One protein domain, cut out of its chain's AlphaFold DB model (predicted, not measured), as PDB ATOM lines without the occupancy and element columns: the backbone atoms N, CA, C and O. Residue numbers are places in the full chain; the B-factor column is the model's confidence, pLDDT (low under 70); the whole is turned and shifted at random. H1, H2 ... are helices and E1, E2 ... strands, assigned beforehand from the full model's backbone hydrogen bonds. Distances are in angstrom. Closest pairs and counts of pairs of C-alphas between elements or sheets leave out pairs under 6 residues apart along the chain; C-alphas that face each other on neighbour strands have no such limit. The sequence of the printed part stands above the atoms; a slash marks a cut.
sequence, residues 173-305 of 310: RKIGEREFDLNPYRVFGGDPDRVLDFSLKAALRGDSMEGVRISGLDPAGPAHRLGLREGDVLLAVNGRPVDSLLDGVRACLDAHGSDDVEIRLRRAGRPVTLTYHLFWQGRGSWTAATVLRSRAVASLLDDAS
ATOM      1  N   ARG A 173     118.726 122.225  31.129       84.06
ATOM      2  CA  ARG A 173     118.454 123.613  30.760       84.06
ATOM      3  C   ARG A 173     117.751 124.317  31.912       84.06
ATOM      4  O   ARG A 173     116.725 123.857  32.403       84.06
ATOM      5  N   LYS A 174     118.270 125.473  32.319       84.06
ATOM      6  CA  LYS A 174     117.601 126.346  33.286       84.06
ATOM      7  C   LYS A 174     116.474 127.112  32.586       84.06
ATOM      8  O   LYS A 174     116.744 127.844  31.638       84.06
ATOM      9  N   ILE A 175     115.234 126.939  33.037       83.06
ATOM     10  CA  ILE A 175     114.040 127.572  32.442       83.06
ATOM     11  C   ILE A 175     113.427 128.664  33.328       83.06
ATOM     12  O   ILE A 175     112.638 129.475  32.853       83.06
ATOM     13  N   GLY A 176     113.829 128.730  34.596       79.12
ATOM     14  CA  GLY A 176     113.481 129.799  35.531       79.12
ATOM     15  C   GLY A 176     114.585 129.992  36.568       79.12
ATOM     16  O   GLY A 176     115.575 129.261  36.567       79.12
ATOM     17  N   GLU A 177     114.448 130.954  37.489       86.38
ATOM     18  CA  GLU A 177     115.489 131.247  38.498       86.38
ATOM     19  C   GLU A 177     115.921 129.990  39.278       86.38
ATOM     20  O   GLU A 177     117.103 129.821  39.591       86.38
ATOM     21  N   ARG A 178     114.955 129.106  39.553       90.31
ATOM     22  CA  ARG A 178     115.078 127.892  40.376       90.31
ATOM     23  C   ARG A 178     114.369 126.696  39.739       90.31
ATOM     24  O   ARG A 178     113.905 125.801  40.437       90.31
ATOM     25  N   GLU A 179     114.239 126.730  38.419       84.50
ATOM     26  CA  GLU A 179     113.453 125.774  37.648       84.50
ATOM     27  C   GLU A 179     114.279 125.255  36.472       84.50
ATOM     28  O   GLU A 179     114.876 126.043  35.728       84.50
ATOM     29  N   PHE A 180     114.345 123.933  36.334       85.44
ATOM     30  CA  PHE A 180     115.262 123.257  35.423       85.44
ATOM     31  C   PHE A 180     114.554 122.138  34.670       85.44
ATOM     32  O   PHE A 180     113.903 121.297  35.278       85.44
ATOM     33  N   ASP A 181     114.764 122.080  33.363       80.19
ATOM     34  CA  ASP A 181     114.518 120.890  32.558       80.19
ATOM     35  C   ASP A 181     115.789 120.048  32.558       80.19
ATOM     36  O   ASP A 181     116.860 120.568  32.246       80.19
ATOM     37  N   LEU A 182     115.716 118.759  32.876       79.75
ATOM     38  CA  LEU A 182     116.880 117.888  32.767       79.75
ATOM     39  C   LEU A 182     116.533 116.461  32.368       79.75
ATOM     40  O   LEU A 182     115.461 115.939  32.657       79.75
ATOM     41  N   ASN A 183     117.491 115.816  31.720       76.31
ATOM     42  CA  ASN A 183     117.505 114.381  31.531       76.31
ATOM     43  C   ASN A 183     118.498 113.812  32.559       76.31
ATOM     44  O   ASN A 183     119.707 113.992  32.379       76.31
ATOM     45  N   PRO A 184     118.025 113.141  33.629       73.75
ATOM     46  CA  PRO A 184     118.899 112.621  34.683       73.75
ATOM     47  C   PRO A 184     120.020 111.738  34.141       73.75
ATOM     48  O   PRO A 184     121.167 111.855  34.564       73.75
ATOM     49  N   TYR A 185     119.718 110.911  33.140       70.88
ATOM     50  CA  TYR A 185     120.711 110.041  32.524       70.88
ATOM     51  C   TYR A 185     121.833 110.842  31.851       70.88
ATOM     52  O   TYR A 185     123.001 110.499  32.009       70.88
ATOM     53  N   ARG A 186     121.513 111.938  31.150       73.88
ATOM     54  CA  ARG A 186     122.534 112.786  30.507       73.88
ATOM     55  C   ARG A 186     123.333 113.615  31.509       73.88
ATOM     56  O   ARG A 186     124.541 113.731  31.341       73.88
ATOM     57  N   VAL A 187     122.684 114.160  32.539       73.44
ATOM     58  CA  VAL A 187     123.359 114.990  33.554       73.44
ATOM     59  C   VAL A 187     124.303 114.163  34.420       73.44
ATOM     60  O   VAL A 187     125.424 114.585  34.697       73.44
ATOM     61  N   PHE A 188     123.851 112.987  34.850       72.50
ATOM     62  CA  PHE A 188     124.572 112.147  35.805       72.50
ATOM     63  C   PHE A 188     125.287 110.964  35.132       72.50
ATOM     64  O   PHE A 188     125.928 110.158  35.795       72.50
ATOM     65  N   GLY A 189     125.225 110.858  33.801       66.69
ATOM     66  CA  GLY A 189     125.924 109.830  33.020       66.69
ATOM     67  C   GLY A 189     125.412 108.407  33.242       66.69
ATOM     68  O   GLY A 189     126.158 107.457  33.026       66.69
ATOM     69  N   GLY A 190     124.174 108.248  33.718       60.09
ATOM     70  CA  GLY A 190     123.631 106.941  34.086       60.09
ATOM     71  C   GLY A 190     124.248 106.335  35.351       60.09
ATOM     72  O   GLY A 190     123.916 105.196  35.676       60.09
ATOM     73  N   ASP A 191     125.062 107.090  36.088       64.12
ATOM     74  CA  ASP A 191     125.674 106.665  37.342       64.12
ATOM     75  C   ASP A 191     124.983 107.351  38.537       64.12
ATOM     76  O   ASP A 191     125.076 108.576  38.676       64.12
ATOM     77  N   PRO A 192     124.269 106.607  39.403       59.06
ATOM     78  CA  PRO A 192     123.651 107.184  40.592       59.06
ATOM     79  C   PRO A 192     124.669 107.776  41.578       59.06
ATOM     80  O   PRO A 192     124.302 108.690  42.317       59.06
ATOM     81  N   ASP A 193     125.935 107.339  41.572       64.12
ATOM     82  CA  ASP A 193     126.971 107.918  42.441       64.12
ATOM     83  C   ASP A 193     127.243 109.389  42.100       64.12
ATOM     84  O   ASP A 193     127.515 110.191  42.986       64.12
ATOM     85  N   ARG A 194     127.044 109.793  40.840       66.12
ATOM     86  CA  ARG A 194     127.195 111.193  40.404       66.12
ATOM     87  C   ARG A 194     126.065 112.112  40.855       66.12
ATOM     88  O   ARG A 194     126.223 113.332  40.843       66.12
ATOM     89  N   VAL A 195     124.913 111.549  41.218       62.19
ATOM     90  CA  VAL A 195     123.798 112.312  41.807       62.19
ATOM     91  C   VAL A 195     124.124 112.711  43.231       62.19
ATOM     92  O   VAL A 195     123.726 113.784  43.667       62.19
ATOM     93  N   LEU A 196     124.830 111.831  43.936       64.81
ATOM     94  CA  LEU A 196     125.175 111.946  45.345       64.81
ATOM     95  C   LEU A 196     126.677 112.193  45.521       64.81
ATOM     96  O   LEU A 196     127.246 111.806  46.538       64.81
ATOM     97  N   ASP A 197     127.312 112.865  44.556       64.94
ATOM     98  CA  ASP A 197     128.726 113.276  44.610       64.94
ATOM     99  C   ASP A 197     128.920 114.487  45.547       64.94
ATOM    100  O   ASP A 197     129.568 115.486  45.243       64.94
ATOM    101  N   PHE A 198     128.218 114.440  46.674       65.75
ATOM    102  CA  PHE A 198     128.271 115.352  47.797       65.75
ATOM    103  C   PHE A 198     127.902 114.569  49.057       65.75
ATOM    104  O   PHE A 198     127.075 113.657  49.051       65.75
ATOM    105  N   SER A 199     128.500 114.943  50.180       64.56
ATOM    106  CA  SER A 199     128.213 114.334  51.471       64.56
ATOM    107  C   SER A 199     126.936 114.915  52.069       64.56
ATOM    108  O   SER A 199     126.795 116.130  52.242       64.56
ATOM    109  N   LEU A 200     126.022 114.033  52.447       69.88
ATOM    110  CA  LEU A 200     124.810 114.365  53.178       69.88
ATOM    111  C   LEU A 200     125.046 114.160  54.680       69.88
ATOM    112  O   LEU A 200     125.393 113.065  55.111       69.88
ATOM    113  N   LYS A 201     124.855 115.209  55.482       71.19
ATOM    114  CA  LYS A 201     125.037 115.183  56.944       71.19
ATOM    115  C   LYS A 201     123.733 115.513  57.648       71.19
ATOM    116  O   LYS A 201     122.987 116.365  57.174       71.19
ATOM    117  N   ALA A 202     123.461 114.902  58.797       69.88
ATOM    118  CA  ALA A 202     122.301 115.294  59.592       69.88
ATOM    119  C   ALA A 202     122.387 116.787  59.968       69.88
ATOM    120  O   ALA A 202     123.423 117.266  60.435       69.88
ATOM    121  N   ALA A 203     121.309 117.534  59.734       69.62
ATOM    122  CA  ALA A 203     121.186 118.920  60.159       69.62
ATOM    123  C   ALA A 203     120.328 118.969  61.422       69.62
ATOM    124  O   ALA A 203     119.140 118.652  61.382       69.62
ATOM    125  N   LEU A 204     120.934 119.368  62.536       73.69
ATOM    126  CA  LEU A 204     120.255 119.490  63.823       73.69
ATOM    127  C   LEU A 204     119.896 120.951  64.104       73.69
ATOM    128  O   LEU A 204     120.670 121.866  63.807       73.69
ATOM    129  N   ARG A 205     118.730 121.163  64.710       71.31
ATOM    130  CA  ARG A 205     118.302 122.435  65.290       71.31
ATOM    131  C   ARG A 205     117.882 122.185  66.735       71.31
ATOM    132  O   ARG A 205     116.826 121.605  66.994       71.31
ATOM    133  N   GLY A 206     118.735 122.609  67.669       76.31
ATOM    134  CA  GLY A 206     118.654 122.139  69.054       76.31
ATOM    135  C   GLY A 206     118.853 120.623  69.099       76.31
ATOM    136  O   GLY A 206     119.739 120.108  68.420       76.31
ATOM    137  N   ASP A 207     117.970 119.924  69.812       68.62
ATOM    138  CA  ASP A 207     117.995 118.459  69.946       68.62
ATOM    139  C   ASP A 207     117.177 117.722  68.866       68.62
ATOM    140  O   ASP A 207     117.033 116.501  68.916       68.62
ATOM    141  N   SER A 208     116.615 118.452  67.895       61.59
ATOM    142  CA  SER A 208     115.760 117.894  66.839       61.59
ATOM    143  C   SER A 208     116.446 117.909  65.476       61.59
ATOM    144  O   SER A 208     117.104 118.886  65.109       61.59
ATOM    145  N   MET A 209     116.285 116.830  64.707       68.50
ATOM    146  CA  MET A 209     116.724 116.784  63.314       68.50
ATOM    147  C   MET A 209     115.785 117.637  62.455       68.50
ATOM    148  O   MET A 209     114.582 117.412  62.427       68.50
ATOM    149  N   GLU A 210     116.341 118.651  61.793       77.56
ATOM    150  CA  GLU A 210     115.600 119.601  60.947       77.56
ATOM    151  C   GLU A 210     115.659 119.205  59.464       77.56
ATOM    152  O   GLU A 210     114.833 119.645  58.668       77.56
ATOM    153  N   GLY A 211     116.659 118.413  59.076       81.25
ATOM    154  CA  GLY A 211     116.837 117.989  57.697       81.25
ATOM    155  C   GLY A 211     118.199 117.368  57.437       81.25
ATOM    156  O   GLY A 211     118.889 116.907  58.351       81.25
ATOM    157  N   VAL A 212     118.629 117.414  56.178       81.56
ATOM    158  CA  VAL A 212     119.932 116.888  55.755       81.56
ATOM    159  C   VAL A 212     120.743 117.984  55.070       81.56
ATOM    160  O   VAL A 212     120.340 118.551  54.060       81.56
ATOM    161  N   ARG A 213     121.901 118.310  55.637       85.44
ATOM    162  CA  ARG A 213     122.834 119.309  55.124       85.44
ATOM    163  C   ARG A 213     123.689 118.735  54.000       85.44
ATOM    164  O   ARG A 213     124.309 117.689  54.162       85.44
ATOM    165  N   ILE A 214     123.778 119.479  52.904       85.94
ATOM    166  CA  ILE A 214     124.697 119.226  51.797       85.94
ATOM    167  C   ILE A 214     126.076 119.773  52.171       85.94
ATOM    168  O   ILE A 214     126.205 120.927  52.597       85.94
ATOM    169  N   SER A 215     127.095 118.932  52.021       83.88
ATOM    170  CA  SER A 215     128.495 119.278  52.253       83.88
ATOM    171  C   SER A 215     129.420 118.645  51.221       83.88
ATOM    172  O   SER A 215     129.116 117.578  50.698       83.88
ATOM    173  N   GLY A 216     130.554 119.285  50.942       81.31
ATOM    174  CA  GLY A 216     131.509 118.788  49.947       81.31
ATOM    175  C   GLY A 216     130.957 118.814  48.520       81.31
ATOM    176  O   GLY A 216     131.322 117.966  47.713       81.31
ATOM    177  N   LEU A 217     130.051 119.749  48.220       85.50
ATOM    178  CA  LEU A 217     129.487 119.905  46.884       85.50
ATOM    179  C   LEU A 217     130.545 120.450  45.918       85.50
ATOM    180  O   LEU A 217     131.036 121.562  46.115       85.50
ATOM    181  N   ASP A 218     130.827 119.719  44.839       84.06
ATOM    182  CA  ASP A 218     131.706 120.198  43.768       84.06
ATOM    183  C   ASP A 218     131.094 121.433  43.061       84.06
ATOM    184  O   ASP A 218     130.027 121.322  42.439       84.06
ATOM    185  N   PRO A 219     131.750 122.613  43.088       86.19
ATOM    186  CA  PRO A 219     131.292 123.807  42.375       86.19
ATOM    187  C   PRO A 219     131.236 123.638  40.850       86.19
ATOM    188  O   PRO A 219     130.473 124.338  40.175       86.19
ATOM    189  N   ALA A 220     132.027 122.720  40.295       84.50
ATOM    190  CA  ALA A 220     131.994 122.350  38.885       84.50
ATOM    191  C   ALA A 220     131.057 121.161  38.612       84.50
ATOM    192  O   ALA A 220     130.883 120.787  37.452       84.50
ATOM    193  N   GLY A 221     130.418 120.595  39.638       81.62
ATOM    194  CA  GLY A 221     129.589 119.398  39.554       81.62
ATOM    195  C   GLY A 221     128.152 119.646  39.070       81.62
ATOM    196  O   GLY A 221     127.648 120.777  39.085       81.62
ATOM    197  N   PRO A 222     127.440 118.583  38.646       81.06
ATOM    198  CA  PRO A 222     126.074 118.679  38.128       81.06
ATOM    199  C   PRO A 222     125.081 119.221  39.161       81.06
ATOM    200  O   PRO A 222     124.253 120.066  38.831       81.06
ATOM    201  N   ALA A 223     125.190 118.799  40.422       82.88
ATOM    202  CA  ALA A 223     124.318 119.254  41.502       82.88
ATOM    203  C   ALA A 223     124.412 120.778  41.728       82.88
ATOM    204  O   ALA A 223     123.385 121.447  41.879       82.88
ATOM    205  N   HIS A 224     125.619 121.350  41.655       87.38
ATOM    206  CA  HIS A 224     125.822 122.795  41.756       87.38
ATOM    207  C   HIS A 224     125.230 123.557  40.558       87.38
ATOM    208  O   HIS A 224     124.542 124.569  40.735       87.38
ATOM    209  N   ARG A 225     125.419 123.044  39.332       86.50
ATOM    210  CA  ARG A 225     124.799 123.609  38.113       86.50
ATOM    211  C   ARG A 225     123.269 123.562  38.159       86.50
ATOM    212  O   ARG A 225     122.603 124.495  37.709       86.50
ATOM    213  N   LEU A 226     122.720 122.533  38.799       87.94
ATOM    214  CA  LEU A 226     121.294 122.349  39.081       87.94
ATOM    215  C   LEU A 226     120.788 123.147  40.296       87.94
ATOM    216  O   LEU A 226     119.679 122.929  40.786       87.94
ATOM    217  N   GLY A 227     121.572 124.114  40.772       89.25
ATOM    218  CA  GLY A 227     121.122 125.137  41.707       89.25
ATOM    219  C   GLY A 227     121.292 124.798  43.184       89.25
ATOM    220  O   GLY A 227     121.021 125.688  43.996       89.25
ATOM    221  N   LEU A 228     121.763 123.596  43.537       90.69
ATOM    222  CA  LEU A 228     122.186 123.272  44.904       90.69
ATOM    223  C   LEU A 228     123.464 124.038  45.256       90.69
ATOM    224  O   LEU A 228     124.239 124.427  44.380       90.69
ATOM    225  N   ARG A 229     123.665 124.309  46.543       92.88
ATOM    226  CA  ARG A 229     124.832 125.031  47.060       92.88
ATOM    227  C   ARG A 229     125.361 124.362  48.321       92.88
ATOM    228  O   ARG A 229     124.614 123.729  49.065       92.88
ATOM    229  N   GLU A 230     126.654 124.553  48.564       91.31
ATOM    230  CA  GLU A 230     127.303 124.129  49.802       91.31
ATOM    231  C   GLU A 230     126.576 124.730  51.014       91.31
ATOM    232  O   GLU A 230     126.289 125.930  51.056       91.31
ATOM    233  N   GLY A 231     126.267 123.890  52.004       90.56
ATOM    234  CA  GLY A 231     125.574 124.304  53.222       90.56
ATOM    235  C   GLY A 231     124.053 124.432  53.108       90.56
ATOM    236  O   GLY A 231     123.421 124.790  54.106       90.56
ATOM    237  N   ASP A 232     123.454 124.122  51.956       92.56
ATOM    238  CA  ASP A 232     122.004 123.943  51.855       92.56
ATOM    239  C   ASP A 232     121.535 122.837  52.807       92.56
ATOM    240  O   ASP A 232     122.170 121.789  52.926       92.56
ATOM    241  N   VAL A 233     120.401 123.054  53.473       90.31
ATOM    242  CA  VAL A 233     119.742 122.033  54.298       90.31
ATOM    243  C   VAL A 233     118.481 121.575  53.587       90.31
ATOM    244  O   VAL A 233     117.521 122.333  53.485       90.31
ATOM    245  N   LEU A 234     118.489 120.349  53.077       87.00
ATOM    246  CA  LEU A 234     117.342 119.689  52.474       87.00
ATOM    247  C   LEU A 234     116.279 119.422  53.544       87.00
ATOM    248  O   LEU A 234     116.574 118.781  54.548       87.00
ATOM    249  N   LEU A 235     115.061 119.911  53.312       87.19
ATOM    250  CA  LEU A 235     113.936 119.794  54.246       87.19
ATOM    251  C   LEU A 235     112.854 118.846  53.727       87.19
ATOM    252  O   LEU A 235     112.185 118.182  54.509       87.19
ATOM    253  N   ALA A 236     112.618 118.830  52.413       83.69
ATOM    254  CA  ALA A 236     111.611 117.966  51.810       83.69
ATOM    255  C   ALA A 236     111.851 117.737  50.320       83.69
ATOM    256  O   ALA A 236     112.380 118.609  49.625       83.69
ATOM    257  N   VAL A 237     111.341 116.617  49.816       81.25
ATOM    258  CA  VAL A 237     111.276 116.311  48.384       81.25
ATOM    259  C   VAL A 237     109.865 115.862  48.027       81.25
ATOM    260  O   VAL A 237     109.289 115.017  48.707       81.25
ATOM    261  N   ASN A 238     109.271 116.445  46.984       75.88
ATOM    262  CA  ASN A 238     107.898 116.153  46.541       75.88
ATOM    263  C   ASN A 238     106.861 116.201  47.681       75.88
ATOM    264  O   ASN A 238     105.925 115.405  47.761       75.88
ATOM    265  N   GLY A 239     107.049 117.149  48.601       74.88
ATOM    266  CA  GLY A 239     106.185 117.330  49.768       74.88
ATOM    267  C   GLY A 239     106.476 116.400  50.947       74.88
ATOM    268  O   GLY A 239     105.981 116.687  52.032       74.88
ATOM    269  N   ARG A 240     107.308 115.363  50.785       75.25
ATOM    270  CA  ARG A 240     107.712 114.459  51.872       75.25
ATOM    271  C   ARG A 240     108.855 115.079  52.683       75.25
ATOM    272  O   ARG A 240     109.867 115.424  52.068       75.25
ATOM    273  N   PRO A 241     108.706 115.252  54.010       77.38
ATOM    274  CA  PRO A 241     109.800 115.673  54.882       77.38
ATOM    275  C   PRO A 241     111.006 114.740  54.759       77.38
ATOM    276  O   PRO A 241     110.847 113.535  54.563       77.38
ATOM    277  N   VAL A 242     112.206 115.310  54.829       77.56
ATOM    278  CA  VAL A 242     113.468 114.565  54.820       77.56
ATOM    279  C   VAL A 242     114.078 114.686  56.208       77.56
ATOM    280  O   VAL A 242     114.933 115.531  56.449       77.56
ATOM    281  N   ASP A 243     113.615 113.829  57.114       72.69
ATOM    282  CA  ASP A 243     113.986 113.858  58.534       72.69
ATOM    283  C   ASP A 243     115.101 112.857  58.858       72.69
ATOM    284  O   ASP A 243     115.514 112.715  60.002       72.69
ATOM    285  N   SER A 244     115.595 112.141  57.848       63.44
ATOM    286  CA  SER A 244     116.750 111.262  57.941       63.44
ATOM    287  C   SER A 244     117.492 111.214  56.610       63.44
ATOM    288  O   SER A 244     116.949 111.492  55.538       63.44
ATOM    289  N   LEU A 245     118.756 110.804  56.665       61.22
ATOM    290  CA  LEU A 245     119.554 110.536  55.472       61.22
ATOM    291  C   LEU A 245     118.894 109.490  54.558       61.22
ATOM    292  O   LEU A 245     118.919 109.597  53.331       61.22
ATOM    293  N   LEU A 246     118.244 108.510  55.180       61.28
ATOM    294  CA  LEU A 246     117.530 107.434  54.514       61.28
ATOM    295  C   LEU A 246     116.297 107.942  53.760       61.28
ATOM    296  O   LEU A 246     116.007 107.467  52.662       61.28
ATOM    297  N   ASP A 247     115.615 108.950  54.306       64.38
ATOM    298  CA  ASP A 247     114.502 109.631  53.637       64.38
ATOM    299  C   ASP A 247     114.972 110.450  52.436       64.38
ATOM    300  O   ASP A 247     114.270 110.508  51.428       64.38
ATOM    301  N   GLY A 248     116.193 110.991  52.478       62.66
ATOM    302  CA  GLY A 248     116.832 111.615  51.318       62.66
ATOM    303  C   GLY A 248     117.063 110.615  50.179       62.66
ATOM    304  O   GLY A 248     116.667 110.862  49.041       62.66
ATOM    305  N   VAL A 249     117.624 109.441  50.492       60.78
ATOM    306  CA  VAL A 249     117.833 108.362  49.504       60.78
ATOM    307  C   VAL A 249     116.499 107.877  48.924       60.78
ATOM    308  O   VAL A 249     116.375 107.669  47.716       60.78
ATOM    309  N   ARG A 250     115.468 107.741  49.762       65.00
ATOM    310  CA  ARG A 250     114.109 107.383  49.322       65.00
ATOM    311  C   ARG A 250     113.490 108.414  48.410       65.00
ATOM    312  O   ARG A 250     112.947 108.048  47.378       65.00
ATOM    313  N   ALA A 251     113.597 109.683  48.767       65.00
ATOM    314  CA  ALA A 251     113.120 110.775  47.943       65.00
ATOM    315  C   ALA A 251     113.743 110.744  46.536       65.00
ATOM    316  O   ALA A 251     113.033 110.923  45.545       65.00
ATOM    317  N   CYS A 252     115.044 110.450  46.433       61.41
ATOM    318  CA  CYS A 252     115.720 110.249  45.148       61.41
ATOM    319  C   CYS A 252     115.178 109.033  44.380       61.41
ATOM    320  O   CYS A 252     115.014 109.092  43.163       61.41
ATOM    321  N   LEU A 253     114.875 107.938  45.076       60.00
ATOM    322  CA  LEU A 253     114.286 106.738  44.477       60.00
ATOM    323  C   LEU A 253     112.835 106.953  44.016       60.00
ATOM    324  O   LEU A 253     112.454 106.450  42.964       60.00
ATOM    325  N   ASP A 254     112.030 107.710  44.760       62.62
ATOM    326  CA  ASP A 254     110.647 108.048  44.398       62.62
ATOM    327  C   ASP A 254     110.591 109.013  43.202       62.62
ATOM    328  O   ASP A 254     109.709 108.920  42.340       62.62
ATOM    329  N   ALA A 255     111.566 109.922  43.109       61.91
ATOM    330  CA  ALA A 255     111.736 110.824  41.973       61.91
ATOM    331  C   ALA A 255     111.932 110.081  40.640       61.91
ATOM    332  O   ALA A 255     111.547 110.597  39.594       61.91
ATOM    333  N   HIS A 256     112.452 108.850  40.670       55.34
ATOM    334  CA  HIS A 256     112.666 108.006  39.489       55.34
ATOM    335  C   HIS A 256     111.388 107.730  38.675       55.34
ATOM    336  O   HIS A 256     111.441 107.532  37.464       55.34
ATOM    337  N   GLY A 257     110.223 107.719  39.328       55.84
ATOM    338  CA  GLY A 257     108.920 107.530  38.677       55.84
ATOM    339  C   GLY A 257     108.165 108.828  38.390       55.84
ATOM    340  O   GLY A 257     106.974 108.777  38.076       55.84
ATOM    341  N   SER A 258     108.809 109.981  38.575       62.59
ATOM    342  CA  SER A 258     108.167 111.289  38.494       62.59
ATOM    343  C   SER A 258     108.683 112.082  37.294       62.59
ATOM    344  O   SER A 258     109.875 112.080  36.998       62.59
ATOM    345  N   ASP A 259     107.775 112.797  36.628       67.38
ATOM    346  CA  ASP A 259     108.122 113.779  35.587       67.38
ATOM    347  C   ASP A 259     108.587 115.109  36.202       67.38
ATOM    348  O   ASP A 259     109.177 115.944  35.526       67.38
ATOM    349  N   ASP A 260     108.336 115.303  37.499       73.31
ATOM    350  CA  ASP A 260     108.659 116.509  38.247       73.31
ATOM    351  C   ASP A 260     109.253 116.154  39.619       73.31
ATOM    352  O   ASP A 260     108.754 115.271  40.322       73.31
ATOM    353  N   VAL A 261     110.282 116.893  40.033       79.25
ATOM    354  CA  VAL A 261     110.845 116.842  41.386       79.25
ATOM    355  C   VAL A 261     110.880 118.243  41.973       79.25
ATOM    356  O   VAL A 261     111.484 119.159  41.422       79.25
ATOM    357  N   GLU A 262     110.248 118.411  43.125       83.38
ATOM    358  CA  GLU A 262     110.342 119.608  43.945       83.38
ATOM    359  C   GLU A 262     111.245 119.342  45.139       83.38
ATOM    360  O   GLU A 262     110.953 118.470  45.953       83.38
ATOM    361  N   ILE A 263     112.296 120.141  45.283       87.50
ATOM    362  CA  ILE A 263     113.163 120.132  46.454       87.50
ATOM    363  C   ILE A 263     112.908 121.397  47.263       87.50
ATOM    364  O   ILE A 263     113.086 122.510  46.766       87.50
ATOM    365  N   ARG A 264     112.534 121.234  48.531       90.12
ATOM    366  CA  ARG A 264     112.473 122.324  49.507       90.12
ATOM    367  C   ARG A 264     113.697 122.253  50.400       90.12
ATOM    368  O   ARG A 264     113.959 121.224  51.019       90.12
ATOM    369  N   LEU A 265     114.415 123.361  50.492       93.12
ATOM    370  CA  LEU A 265     115.637 123.473  51.274       93.12
ATOM    371  C   LEU A 265     115.695 124.801  52.032       93.12
ATOM    372  O   LEU A 265     114.931 125.730  51.763       93.12
ATOM    373  N   ARG A 266     116.624 124.902  52.977       94.12
ATOM    374  CA  ARG A 266     116.988 126.134  53.671       94.12
ATOM    375  C   ARG A 266     118.396 126.546  53.260       94.12
ATOM    376  O   ARG A 266     119.346 125.798  53.470       94.12
ATOM    377  N   ARG A 267     118.531 127.766  52.739       94.62
ATOM    378  CA  ARG A 267     119.805 128.375  52.334       94.62
ATOM    379  C   ARG A 267     120.028 129.654  53.114       94.62
ATOM    380  O   ARG A 267     119.177 130.542  53.081       94.62
ATOM    381  N   ALA A 268     121.148 129.745  53.830       92.31
ATOM    382  CA  ALA A 268     121.468 130.907  54.670       92.31
ATOM    383  C   ALA A 268     120.284 131.339  55.571       92.31
ATOM    384  O   ALA A 268     119.953 132.516  55.686       92.31
ATOM    385  N   GLY A 269     119.579 130.358  56.149       90.50
ATOM    386  CA  GLY A 269     118.420 130.584  57.022       90.50
ATOM    387  C   GLY A 269     117.081 130.837  56.314       90.50
ATOM    388  O   GLY A 269     116.055 130.849  56.985       90.50
ATOM    389  N   ARG A 270     117.050 130.985  54.984       94.56
ATOM    390  CA  ARG A 270     115.825 131.273  54.217       94.56
ATOM    391  C   ARG A 270     115.309 130.040  53.467       94.56
ATOM    392  O   ARG A 270     116.128 129.276  52.954       94.56
ATOM    393  N   PRO A 271     113.982 129.844  53.358       93.31
ATOM    394  CA  PRO A 271     113.418 128.768  52.553       93.31
ATOM    395  C   PRO A 271     113.651 129.025  51.059       93.31
ATOM    396  O   PRO A 271     113.454 130.133  50.556       93.31
ATOM    397  N   VAL A 272     114.058 127.982  50.345       95.38
ATOM    398  CA  VAL A 272     114.267 127.968  48.895       95.38
ATOM    399  C   VAL A 272     113.624 126.705  48.335       95.38
ATOM    400  O   VAL A 272     113.749 125.625  48.908       95.38
ATOM    401  N   THR A 273     112.956 126.842  47.196       92.25
ATOM    402  CA  THR A 273     112.401 125.713  46.450       92.25
ATOM    403  C   THR A 273     113.088 125.627  45.099       92.25
ATOM    404  O   THR A 273     113.120 126.620  44.370       92.25
ATOM    405  N   LEU A 274     113.633 124.455  44.780       90.19
ATOM    406  CA  LEU A 274     114.146 124.099  43.460       90.19
ATOM    407  C   LEU A 274     113.149 123.150  42.793       90.19
ATOM    408  O   LEU A 274     112.594 122.262  43.440       90.19
ATOM    409  N   THR A 275     112.890 123.363  41.510       85.94
ATOM    410  CA  THR A 275     111.989 122.534  40.709       85.94
ATOM    411  C   THR A 275     112.751 121.947  39.532       85.94
ATOM    412  O   THR A 275     113.429 122.672  38.805       85.94
ATOM    413  N   TYR A 276     112.587 120.650  39.324       84.31
ATOM    414  CA  TYR A 276     113.190 119.898  38.239       84.31
ATOM    415  C   TYR A 276     112.107 119.204  37.424       84.31
ATOM    416  O   TYR A 276     111.215 118.583  37.994       84.31
ATOM    417  N   HIS A 277     112.217 119.278  36.106       77.94
ATOM    418  CA  HIS A 277     111.365 118.589  35.146       77.94
ATOM    419  C   HIS A 277     112.198 117.513  34.482       77.94
ATOM    420  O   HIS A 277     113.210 117.807  33.837       77.94
ATOM    421  N   LEU A 278     111.812 116.268  34.713       77.00
ATOM    422  CA  LEU A 278     112.576 115.105  34.317       77.00
ATOM    423  C   LEU A 278     112.063 114.597  32.976       77.00
ATOM    424  O   LEU A 278     110.911 114.194  32.840       77.00
ATOM    425  N   PHE A 279     112.949 114.585  31.985       72.56
ATOM    426  CA  PHE A 279     112.676 114.001  30.677       72.56
ATOM    427  C   PHE A 279     113.443 112.693  30.551       72.56
ATOM    428  O   PHE A 279     114.661 112.676  30.354       72.56
ATOM    429  N   TRP A 280     112.720 111.585  30.654       64.00
ATOM    430  CA  TRP A 280     113.276 110.250  30.476       64.00
ATOM    431  C   TRP A 280     113.280 109.898  28.983       64.00
ATOM    432  O   TRP A 280     112.223 109.745  28.373       64.00
ATOM    433  N   GLN A 281     114.461 109.778  28.367       51.25
ATOM    434  CA  GLN A 281     114.597 109.277  26.994       51.25
ATOM    435  C   GLN A 281     115.130 107.837  27.011       51.25
ATOM    436  O   GLN A 281     116.248 107.599  27.460       51.25
ATOM    437  N   GLY A 282     114.343 106.885  26.497       44.53
ATOM    438  CA  GLY A 282     114.753 105.486  26.307       44.53
ATOM    439  C   GLY A 282     114.717 104.600  27.563       44.53
ATOM    440  O   GLY A 282     114.665 105.071  28.698       44.53
ATOM    441  N   ARG A 283     114.730 103.272  27.351       38.94
ATOM    442  CA  ARG A 283     114.875 102.232  28.392       38.94
ATOM    443  C   ARG A 283     116.265 102.328  29.040       38.94
ATOM    444  O   ARG A 283     117.161 101.555  28.731       38.94
ATOM    445  N   GLY A 284     116.438 103.287  29.935       47.53
ATOM    446  CA  GLY A 284     117.648 103.489  30.732       47.53
ATOM    447  C   GLY A 284     117.271 103.969  32.123       47.53
ATOM    448  O   GLY A 284     117.782 104.970  32.607       47.53
ATOM    449  N   SER A 285     116.280 103.318  32.729       49.72
ATOM    450  CA  SER A 285     115.746 103.725  34.018       49.72
ATOM    451  C   SER A 285     116.646 103.155  35.117       49.72
ATOM    452  O   SER A 285     116.766 101.930  35.209       49.72
ATOM    453  N   TRP A 286     117.265 103.992  35.951       50.88
ATOM    454  CA  TRP A 286     117.874 103.510  37.190       50.88
ATOM    455  C   TRP A 286     116.872 102.649  37.945       50.88
ATOM    456  O   TRP A 286     115.795 103.091  38.314       50.88
ATOM    457  N   THR A 287     117.186 101.377  38.148       53.59
ATOM    458  CA  THR A 287     116.322 100.558  38.996       53.59
ATOM    459  C   THR A 287     116.567 100.950  40.448       53.59
ATOM    460  O   THR A 287     117.665 101.398  40.790       53.59
ATOM    461  N   ALA A 288     115.594 100.707  41.330       53.38
ATOM    462  CA  ALA A 288     115.839 100.808  42.769       53.38
ATOM    463  C   ALA A 288     117.093 100.008  43.174       53.38
ATOM    464  O   ALA A 288     117.893 100.459  43.985       53.38
ATOM    465  N   ALA A 289     117.325  98.867  42.521       52.72
ATOM    466  CA  ALA A 289     118.510  98.051  42.728       52.72
ATOM    467  C   ALA A 289     119.816  98.721  42.250       52.72
ATOM    468  O   ALA A 289     120.864  98.473  42.831       52.72
ATOM    469  N   THR A 290     119.783  99.567  41.216       57.81
ATOM    470  CA  THR A 290     120.954 100.324  40.739       57.81
ATOM    471  C   THR A 290     121.358 101.393  41.750       57.81
ATOM    472  O   THR A 290     122.526 101.480  42.107       57.81
ATOM    473  N   VAL A 291     120.392 102.152  42.271       59.62
ATOM    474  CA  VAL A 291     120.640 103.204  43.272       59.62
ATOM    475  C   VAL A 291     121.085 102.608  44.611       59.62
ATOM    476  O   VAL A 291     122.036 103.096  45.213       59.62
ATOM    477  N   LEU A 292     120.465 101.507  45.053       59.47
ATOM    478  CA  LEU A 292     120.845 100.812  46.293       59.47
ATOM    479  C   LEU A 292     122.252 100.194  46.251       59.47
ATOM    480  O   LEU A 292     122.821  99.929  47.303       59.47
ATOM    481  N   ARG A 293     122.801  99.946  45.057       58.62
ATOM    482  CA  ARG A 293     124.171  99.439  44.865       58.62
ATOM    483  C   ARG A 293     125.211 100.543  44.660       58.62
ATOM    484  O   ARG A 293     126.379 100.222  44.474       58.62
ATOM    485  N   SER A 294     124.791 101.807  44.650       60.62
ATOM    486  CA  SER A 294     125.699 102.945  44.500       60.62
ATOM    487  C   SER A 294     126.632 103.036  45.713       60.62
ATOM    488  O   SER A 294     126.221 102.743  46.842       60.62
ATOM    489  N   ARG A 295     127.898 103.400  45.494       65.50
ATOM    490  CA  ARG A 295     128.882 103.571  46.571       65.50
ATOM    491  C   ARG A 295     128.453 104.665  47.540       65.50
ATOM    492  O   ARG A 295     128.660 104.505  48.736       65.50
ATOM    493  N   ALA A 296     127.850 105.740  47.046       61.16
ATOM    494  CA  ALA A 296     127.314 106.808  47.869       61.16
ATOM    495  C   ALA A 296     126.247 106.256  48.819       61.16
ATOM    496  O   ALA A 296     126.376 106.409  50.026       61.16
ATOM    497  N   VAL A 297     125.250 105.518  48.317       61.34
ATOM    498  CA  VAL A 297     124.226 104.914  49.188       61.34
ATOM    499  C   VAL A 297     124.833 103.869  50.123       61.34
ATOM    500  O   VAL A 297     124.494 103.868  51.299       61.34
ATOM    501  N   ALA A 298     125.760 103.031  49.655       61.44
ATOM    502  CA  ALA A 298     126.448 102.067  50.514       61.44
ATOM    503  C   ALA A 298     127.218 102.760  51.650       61.44
ATOM    504  O   ALA A 298     127.036 102.405  52.806       61.44
ATOM    505  N   SER A 299     127.975 103.816  51.344       60.53
ATOM    506  CA  SER A 299     128.692 104.623  52.334       60.53
ATOM    507  C   SER A 299     127.738 105.302  53.308       60.53
ATOM    508  O   SER A 299     128.036 105.347  54.490       60.53
ATOM    509  N   LEU A 300     126.591 105.809  52.853       58.94
ATOM    510  CA  LEU A 300     125.576 106.413  53.724       58.94
ATOM    511  C   LEU A 300     124.943 105.381  54.672       58.94
ATOM    512  O   LEU A 300     124.614 105.706  55.811       58.94
ATOM    513  N   LEU A 301     124.773 104.138  54.213       57.88
ATOM    514  CA  LEU A 301     124.283 103.027  55.031       57.88
ATOM    515  C   LEU A 301     125.350 102.493  55.998       57.88
ATOM    516  O   LEU A 301     125.015 102.089  57.113       57.88
ATOM    517  N   ASP A 302     126.616 102.515  55.593       54.31
ATOM    518  CA  ASP A 302     127.743 102.094  56.421       54.31
ATOM    519  C   ASP A 302     128.093 103.161  57.473       54.31
ATOM    520  O   ASP A 302     128.336 102.807  58.620       54.31
ATOM    521  N   ASP A 303     128.014 104.458  57.157       48.28
ATOM    522  CA  ASP A 303     128.278 105.568  58.095       48.28
ATOM    523  C   ASP A 303     127.182 105.679  59.175       48.28
ATOM    524  O   ASP A 303     127.447 105.993  60.334       48.28
ATOM    525  N   ALA A 304     125.947 105.271  58.856       42.50
ATOM    526  CA  ALA A 304     124.904 105.046  59.862       42.50
ATOM    527  C   ALA A 304     125.259 103.917  60.858       42.50
ATOM    528  O   ALA A 304     124.710 103.878  61.958       42.50
ATOM    529  N   SER A 305     126.195 103.033  60.497       37.22
ATOM    530  CA  SER A 305     126.768 102.013  61.387       37.22
ATOM    531  C   SER A 305     127.976 102.540  62.188       37.22
ATOM    532  O   SER A 305     128.383 101.908  63.161       37.22
TER     533      SER A 305
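Overview. This is residues 173 to 305 of the 310 residues of the protein "PDZ domain-containing protein" of Acidobacteria bacterium (UniProt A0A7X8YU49). A strongly twisted sheet of seven strands has one helix, H3, packed on one face, while the last two helices, H4 and H5, sit close to H3, and H5 also grazes the sheet. Two short helices, H1 and H2, lie off the sheet and close to each other. The printed part has 133 residues, with named elements in the order E1 E2 H1 E3 E4 H2 E5 H3 E6 E7 H4 H5, of mixed class. The sheet runs E1 E2 E7 E6 E5 E4 E3 and is mixed, with E2 and E7 parallel. The whole is compact, with a radius of gyration of the C-alphas of 14.1 A and spans of 46 by 36 by 28 A.

Arrangement. Begin at edge strand E1, residues 173 to 176, which forms a hairpin with E2, residues 179 to 182; look for N 173 and O 181, 2.7 A apart. E2 is parallel to E7, residues 270 to 278, with N 182 and O 277 at 2.8 A. E7 forms a hairpin with E6, residues 260 to 267, with N 263 and O 274 at 2.8 A. E6 is antiparallel to E5, residues 233 to 237, with N 235 and O 264 at 2.9 A. E5 is antiparallel to E4, residues 208 to 215, with N 234 and O 212 at 2.8 A. E4 bends by 57 degrees at residue 211 and forms a hairpin with edge strand E3, residues 199 to 205, with N 201 and O 213 at 2.9 A. H3, residues 245 to 255, is on one face, making two layers, a helix over a sheet. Its height over the sheet is 8.2 A, and its closest C-alphas to E5 are those of Ala 251 and Val 237, 5.9 A apart. H5, residues 295 to 303, is close but not clearly touching H3, at a shallow tilt of 29 degrees, opposite ways; their closest C-alphas are those of Val 297 and Val 249, 7.3 A apart. H4, residues 288 to 292, is close but not clearly touching H3, the closest C-alphas being those of Ala 288 and Leu 253, 6.4 A apart. H1, residues 184 to 188, is close but not clearly touching H2, residues 222 to 225, with the closest C-alphas, those of Val 187 and Pro 222, 6.5 A apart. In H1, H3, H4 and H5 every O i to N i+4 pair is within hydrogen-bond range; H2 is too short for such a pair.

Along the chain. Find C-alpha 173 at (118.454, 123.613, 30.760), where E1 begins. E7 is 25.8 A long from first to last C-alpha, E6 21.5 A, E4 19.4 A, E3 18.8 A and H3 15.6 A. H5 ends at C-alpha 303, (128.278, 105.568, 58.095).

Size, cuts and confidence. The two farthest C-alphas, those of Gly 206 and Gly 282, are 46.0 A apart. The printed part has no cut, and no link is long. The mean pLDDT of the printed part is 72.8; look for values under 70 at 59 residues, among them 244 to 259 and 280 to 305.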